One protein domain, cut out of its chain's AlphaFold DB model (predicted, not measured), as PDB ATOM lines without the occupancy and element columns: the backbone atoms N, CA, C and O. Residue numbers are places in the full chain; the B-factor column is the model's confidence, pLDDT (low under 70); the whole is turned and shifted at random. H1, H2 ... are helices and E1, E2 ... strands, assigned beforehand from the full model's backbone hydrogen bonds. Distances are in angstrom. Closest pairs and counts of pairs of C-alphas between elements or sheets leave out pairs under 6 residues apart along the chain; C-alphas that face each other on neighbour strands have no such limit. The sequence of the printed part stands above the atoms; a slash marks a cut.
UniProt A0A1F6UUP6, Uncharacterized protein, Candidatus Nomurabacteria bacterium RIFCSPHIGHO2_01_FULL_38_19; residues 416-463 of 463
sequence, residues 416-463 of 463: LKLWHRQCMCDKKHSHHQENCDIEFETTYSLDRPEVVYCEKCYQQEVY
ATOM      1  N   LEU A 416     -64.354  31.333 -32.246       85.56
ATOM      2  CA  LEU A 416     -63.908  32.232 -31.170       85.56
ATOM      3  C   LEU A 416     -64.138  31.616 -29.777       85.56
ATOM      4  O   LEU A 416     -64.859  32.157 -28.943       85.56
ATOM      5  N   LYS A 417     -63.543  30.445 -29.553       89.44
ATOM      6  CA  LYS A 417     -63.535  29.709 -28.289       89.44
ATOM      7  C   LYS A 417     -62.200  28.971 -28.161       89.44
ATOM      8  O   LYS A 417     -61.606  28.594 -29.167       89.44
ATOM      9  N   LEU A 418     -61.748  28.780 -26.926       92.00
ATOM     10  CA  LEU A 418     -60.609  27.930 -26.600       92.00
ATOM     11  C   LEU A 418     -61.081  26.594 -26.012       92.00
ATOM     12  O   LEU A 418     -62.151  26.504 -25.396       92.00
ATOM     13  N   TRP A 419     -60.277  25.566 -26.252       93.06
ATOM     14  CA  TRP A 419     -60.359  24.243 -25.657       93.06
ATOM     15  C   TRP A 419     -58.972  23.835 -25.179       93.06
ATOM     16  O   TRP A 419     -57.997  23.926 -25.931       93.06
ATOM     17  N   HIS A 420     -58.937  23.284 -23.975       95.06
ATOM     18  CA  HIS A 420     -57.782  22.602 -23.429       95.06
ATOM     19  C   HIS A 420     -57.473  21.329 -24.232       95.06
ATOM     20  O   HIS A 420     -58.372  20.509 -24.451       95.06
ATOM     21  N   ARG A 421     -56.223  21.154 -24.681       92.62
ATOM     22  CA  ARG A 421     -55.742  19.942 -25.371       92.62
ATOM     23  C   ARG A 421     -54.301  19.612 -24.984       92.62
ATOM     24  O   ARG A 421     -53.472  20.502 -24.831       92.62
ATOM     25  N   GLN A 422     -53.999  18.318 -24.921       93.25
ATOM     26  CA  GLN A 422     -52.631  17.804 -24.910       93.25
ATOM     27  C   GLN A 422     -52.056  17.770 -26.337       93.25
ATOM     28  O   GLN A 422     -52.786  17.582 -27.316       93.25
ATOM     29  N   CYS A 423     -50.738  17.935 -26.453       93.31
ATOM     30  CA  CYS A 423     -49.980  17.745 -27.684       93.31
ATOM     31  C   CYS A 423     -50.165  16.335 -28.262       93.31
ATOM     32  O   CYS A 423     -49.946  15.337 -27.585       93.31
ATOM     33  N   MET A 424     -50.500  16.248 -29.549       93.12
ATOM     34  CA  MET A 424     -50.713  14.974 -30.251       93.12
ATOM     35  C   MET A 424     -49.435  14.411 -30.902       93.12
ATOM     36  O   MET A 424     -49.527  13.599 -31.821       93.12
ATOM     37  N   CYS A 425     -48.249  14.879 -30.496       91.44
ATOM     38  CA  CYS A 425     -46.974  14.476 -31.097       91.44
ATOM     39  C   CYS A 425     -46.486  13.129 -30.547       91.44
ATOM     40  O   CYS A 425     -46.327  12.975 -29.339       91.44
ATOM     41  N   ASP A 426     -46.213  12.200 -31.464       89.12
ATOM     42  CA  ASP A 426     -45.711  10.831 -31.274       89.12
ATOM     43  C   ASP A 426     -44.247  10.663 -31.752       89.12
ATOM     44  O   ASP A 426     -43.749   9.546 -31.908       89.12
ATOM     45  N   LYS A 427     -43.569  11.774 -32.080       87.50
ATOM     46  CA  LYS A 427     -42.233  11.800 -32.697       87.50
ATOM     47  C   LYS A 427     -41.124  12.029 -31.669       87.50
ATOM     48  O   LYS A 427     -41.348  12.517 -30.570       87.50
ATOM     49  N   LYS A 428     -39.889  11.670 -32.033       88.19
ATOM     50  CA  LYS A 428     -38.712  11.806 -31.161       88.19
ATOM     51  C   LYS A 428     -38.108  13.197 -31.275       88.19
ATOM     52  O   LYS A 428     -37.327  13.461 -32.184       88.19
ATOM     53  N   HIS A 429     -38.446  14.065 -30.325       88.44
ATOM     54  CA  HIS A 429     -37.944  15.437 -30.247       88.44
ATOM     55  C   HIS A 429     -36.975  15.627 -29.083       88.44
ATOM     56  O   HIS A 429     -36.891  14.827 -28.156       88.44
ATOM     57  N   SER A 430     -36.283  16.763 -29.077       86.06
ATOM     58  CA  SER A 430     -35.361  17.193 -28.007       86.06
ATOM     59  C   SER A 430     -35.960  17.275 -26.587       86.06
ATOM     60  O   SER A 430     -35.226  17.530 -25.634       86.06
ATOM     61  N   HIS A 431     -37.275  17.083 -26.429       88.38
ATOM     62  CA  HIS A 431     -38.008  17.260 -25.171       88.38
ATOM     63  C   HIS A 431     -38.983  16.119 -24.814       88.38
ATOM     64  O   HIS A 431     -39.546  16.153 -23.725       88.38
ATOM     65  N   HIS A 432     -39.158  15.105 -25.673       87.25
ATOM     66  CA  HIS A 432     -39.863  13.851 -25.359       87.25
ATOM     67  C   HIS A 432     -39.418  12.730 -26.314       87.25
ATOM     68  O   HIS A 432     -39.030  12.989 -27.452       87.25
ATOM     69  N   GLN A 433     -39.451  11.476 -25.849       82.06
ATOM     70  CA  GLN A 433     -38.986  10.323 -26.638       82.06
ATOM     71  C   GLN A 433     -40.107   9.516 -27.304       82.06
ATOM     72  O   GLN A 433     -39.815   8.723 -28.195       82.06
ATOM     73  N   GLU A 434     -41.358   9.690 -26.889       84.25
ATOM     74  CA  GLU A 434     -42.522   9.024 -27.486       84.25
ATOM     75  C   GLU A 434     -43.650  10.058 -27.592       84.25
ATOM     76  O   GLU A 434     -43.537  10.979 -28.399       84.25
ATOM     77  N   ASN A 435     -44.672   9.996 -26.739       89.12
ATOM     78  CA  ASN A 435     -45.719  11.020 -26.688       89.12
ATOM     79  C   ASN A 435     -45.237  12.318 -26.010       89.12
ATOM     80  O   ASN A 435     -44.283  12.305 -25.230       89.12
ATOM     81  N   CYS A 436     -45.905  13.437 -26.301       91.06
ATOM     82  CA  CYS A 436     -45.606  14.750 -25.728       91.06
ATOM     83  C   CYS A 436     -46.613  15.151 -24.634       91.06
ATOM     84  O   CYS A 436     -47.793  15.373 -24.905       91.06
ATOM     85  N   ASP A 437     -46.137  15.339 -23.403       91.25
ATOM     86  CA  ASP A 437     -46.970  15.678 -22.235       91.25
ATOM     87  C   ASP A 437     -47.247  17.189 -22.072       91.25
ATOM     88  O   ASP A 437     -47.565  17.664 -20.984       91.25
ATOM     89  N   ILE A 438     -47.104  17.982 -23.141       93.50
ATOM     90  CA  ILE A 438     -47.370  19.430 -23.105       93.50
ATOM     91  C   ILE A 438     -48.843  19.709 -23.415       93.50
ATOM     92  O   ILE A 438     -49.301  19.505 -24.541       93.50
ATOM     93  N   GLU A 439     -49.557  20.247 -22.430       94.62
ATOM     94  CA  GLU A 439     -50.921  20.771 -22.550       94.62
ATOM     95  C   GLU A 439     -50.944  22.257 -22.951       94.62
ATOM     96  O   GLU A 439     -50.025  23.021 -22.643       94.62
ATOM     97  N   PHE A 440     -51.998  22.679 -23.657       94.12
ATOM     98  CA  PHE A 440     -52.206  24.060 -24.098       94.12
ATOM     99  C   PHE A 440     -53.680  24.361 -24.423       94.12
ATOM    100  O   PHE A 440     -54.478  23.473 -24.722       94.12
ATOM    101  N   GLU A 441     -54.034  25.648 -24.430       93.69
ATOM    102  CA  GLU A 441     -55.316  26.129 -24.958       93.69
ATOM    103  C   GLU A 441     -55.240  26.338 -26.474       93.69
ATOM    104  O   GLU A 441     -54.297  26.948 -26.982       93.69
ATOM    105  N   THR A 442     -56.246  25.875 -27.217       91.12
ATOM    106  CA  THR A 442     -56.295  26.029 -28.677       91.12
ATOM    107  C   THR A 442     -57.711  26.230 -29.214       91.12
ATOM    108  O   THR A 442     -58.700  25.935 -28.552       91.12
ATOM    109  N   THR A 443     -57.826  26.735 -30.442       90.00
ATOM    110  CA  THR A 443     -59.113  26.988 -31.122       90.00
ATOM    111  C   THR A 443     -59.621  25.786 -31.939       90.00
ATOM    112  O   THR A 443     -60.685  25.856 -32.557       90.00
ATOM    113  N   TYR A 444     -58.885  24.666 -31.935       89.06
ATOM    114  CA  TYR A 444     -59.307  23.383 -32.509       89.06
ATOM    115  C   TYR A 444     -60.031  22.535 -31.455       89.06
ATOM    116  O   TYR A 444     -59.399  21.954 -30.572       89.06
ATOM    117  N   SER A 445     -61.355  22.431 -31.553       87.12
ATOM    118  CA  SER A 445     -62.171  21.658 -30.613       87.12
ATOM    119  C   SER A 445     -61.889  20.148 -30.662       87.12
ATOM    120  O   SER A 445     -61.437  19.624 -31.680       87.12
ATOM    121  N   LEU A 446     -62.110  19.456 -29.537       85.06
ATOM    122  CA  LEU A 446     -61.755  18.037 -29.321       85.06
ATOM    123  C   LEU A 446     -62.388  17.060 -30.327       85.06
ATOM    124  O   LEU A 446     -61.851  15.983 -30.557       85.06
ATOM    125  N   ASP A 447     -63.521  17.440 -30.911       83.44
ATOM    126  CA  ASP A 447     -64.291  16.699 -31.910       83.44
ATOM    127  C   ASP A 447     -63.750  16.831 -33.345       83.44
ATOM    128  O   ASP A 447     -64.209  16.120 -34.241       83.44
ATOM    129  N   ARG A 448     -62.775  17.719 -33.589       82.00
ATOM    130  CA  ARG A 448     -62.184  17.899 -34.920       82.00
ATOM    131  C   ARG A 448     -61.022  16.929 -35.193       82.00
ATOM    132  O   ARG A 448     -60.231  16.666 -34.285       82.00
ATOM    133  N   PRO A 449     -60.863  16.457 -36.447       85.12
ATOM    134  CA  PRO A 449     -59.879  15.438 -36.810       85.12
ATOM    135  C   PRO A 449     -58.457  15.970 -37.055       85.12
ATOM    136  O   PRO A 449     -57.573  15.167 -37.347       85.12
ATOM    137  N   GLU A 450     -58.203  17.285 -36.998       85.56
ATOM    138  CA  GLU A 450     -56.842  17.791 -37.209       85.56
ATOM    139  C   GLU A 450     -55.907  17.421 -36.047       85.56
ATOM    140  O   GLU A 450     -56.262  17.510 -34.869       85.56
ATOM    141  N   VAL A 451     -54.676  17.038 -36.394       90.75
ATOM    142  CA  VAL A 451     -53.595  16.790 -35.436       90.75
ATOM    143  C   VAL A 451     -53.066  18.134 -34.935       90.75
ATOM    144  O   VAL A 451     -52.704  18.993 -35.737       90.75
ATOM    145  N   VAL A 452     -53.013  18.321 -33.612       91.81
ATOM    146  CA  VAL A 452     -52.573  19.580 -32.991       91.81
ATOM    147  C   VAL A 452     -51.337  19.336 -32.129       91.81
ATOM    148  O   VAL A 452     -51.372  18.576 -31.160       91.81
ATOM    149  N   TYR A 453     -50.234  19.986 -32.488       93.38
ATOM    150  CA  TYR A 453     -48.960  19.936 -31.771       93.38
ATOM    151  C   TYR A 453     -48.767  21.189 -30.909       93.38
ATOM    152  O   TYR A 453     -49.296  22.255 -31.226       93.38
ATOM    153  N   CYS A 454     -47.985  21.074 -29.834       92.75
ATOM    154  CA  CYS A 454     -47.485  22.242 -29.113       92.75
ATOM    155  C   CYS A 454     -46.402  22.955 -29.943       92.75
ATOM    156  O   CYS A 454     -45.781  22.345 -30.816       92.75
ATOM    157  N   GLU A 455     -46.124  24.222 -29.630       92.19
ATOM    158  CA  GLU A 455     -45.170  25.071 -30.365       92.19
ATOM    159  C   GLU A 455     -43.812  24.385 -30.619       92.19
ATOM    160  O   GLU A 455     -43.326  24.353 -31.744       92.19
ATOM    161  N   LYS A 456     -43.229  23.746 -29.593       91.56
ATOM    162  CA  LYS A 456     -41.926  23.059 -29.692       91.56
ATOM    163  C   LYS A 456     -41.940  21.847 -30.625       91.56
ATOM    164  O   LYS A 456     -40.913  21.546 -31.232       91.56
ATOM    165  N   CYS A 457     -43.069  21.140 -30.692       92.06
ATOM    166  CA  CYS A 457     -43.257  19.986 -31.569       92.06
ATOM    167  C   CYS A 457     -43.523  20.429 -33.009       92.06
ATOM    168  O   CYS A 457     -42.933  19.890 -33.936       92.06
ATOM    169  N   TYR A 458     -44.372  21.446 -33.188       92.12
ATOM    170  CA  TYR A 458     -44.652  22.032 -34.496       92.12
ATOM    171  C   TYR A 458     -43.378  22.595 -35.137       92.12
ATOM    172  O   TYR A 458     -43.100  22.310 -36.296       92.12
ATOM    173  N   GLN A 459     -42.557  23.321 -34.368       89.25
ATOM    174  CA  GLN A 459     -41.296  23.869 -34.868       89.25
ATOM    175  C   GLN A 459     -40.336  22.782 -35.380       89.25
ATOM    176  O   GLN A 459     -39.806  22.947 -36.468       89.25
ATOM    177  N   GLN A 460     -40.165  21.663 -34.662       89.50
ATOM    178  CA  GLN A 460     -39.237  20.577 -35.040       89.50
ATOM    179  C   GLN A 460     -39.697  19.704 -36.226       89.50
ATOM    180  O   GLN A 460     -38.904  18.909 -36.722       89.50
ATOM    181  N   GLU A 461     -40.950  19.826 -36.676       87.31
ATOM    182  CA  GLU A 461     -41.499  19.060 -37.812       87.31
ATOM    183  C   GLU A 461     -41.760  19.937 -39.055       87.31
ATOM    184  O   GLU A 461     -42.064  19.414 -40.126       87.31
ATOM    185  N   VAL A 462     -41.666  21.268 -38.923       81.19
ATOM    186  CA  VAL A 462     -42.017  22.247 -39.975       81.19
ATOM    187  C   VAL A 462     -40.842  23.162 -40.363       81.19
ATOM    188  O   VAL A 462     -40.878  23.739 -41.453       81.19
ATOM    189  N   TYR A 463     -39.802  23.271 -39.525       73.00
ATOM    190  CA  TYR A 463     -38.608  24.103 -39.744       73.00
ATOM    191  C   TYR A 463     -37.300  23.340 -39.479       73.00
ATOM    192  O   TYR A 463     -36.356  23.565 -40.272       73.00
TER     193      TYR A 463
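What this domain is: This is residues 416 to 463 of the 463 residues of an uncharacterized protein of Candidatus Nomurabacteria bacterium RIFCSPHIGHO2_01_FULL_38_19 (UniProt A0A1F6UUP6). With little regular structure, this domain is a small two-stranded hairpin, E1 and E2, drawn out into a long loop, residues 423 to 438; a second loop, residues 443 to 454, leads back to one short helix, H1. The 48 printed residues hold E1, E2 and H1 in that order, antiparallel strands and a mixed class, with only 16 residues in named elements. The whole is compact, radius of gyration of the C-alphas 10.9 A, yet elongated, spanning 32 by 20 by 17 A.

Where its parts are: Find C-alpha 419 at (-60.359, 24.243, -25.657), where E1 begins; it runs to residue 422, 10.1 A. E2 is residues 439 to 442, 9.7 A. H1, residues 455 to 462, 10.5 A, ends at (-42.017, 22.247, -39.975).

How they stand to each other: Look at the hairpin E1 and E2, antiparallel at 145 degrees: N 419 and O 442 are 2.8 A apart, within hydrogen-bond range. E1 and H1 are apart. In H1, 3 of 4 O i to N i+4 pairs are within hydrogen-bond range.

The domain as a whole: The C-alphas of Leu 416 and Gln 433, the two farthest apart, are 33.5 A apart. Both links are long. The printed part has no cut, and no printed residue is under 70 in pLDDT.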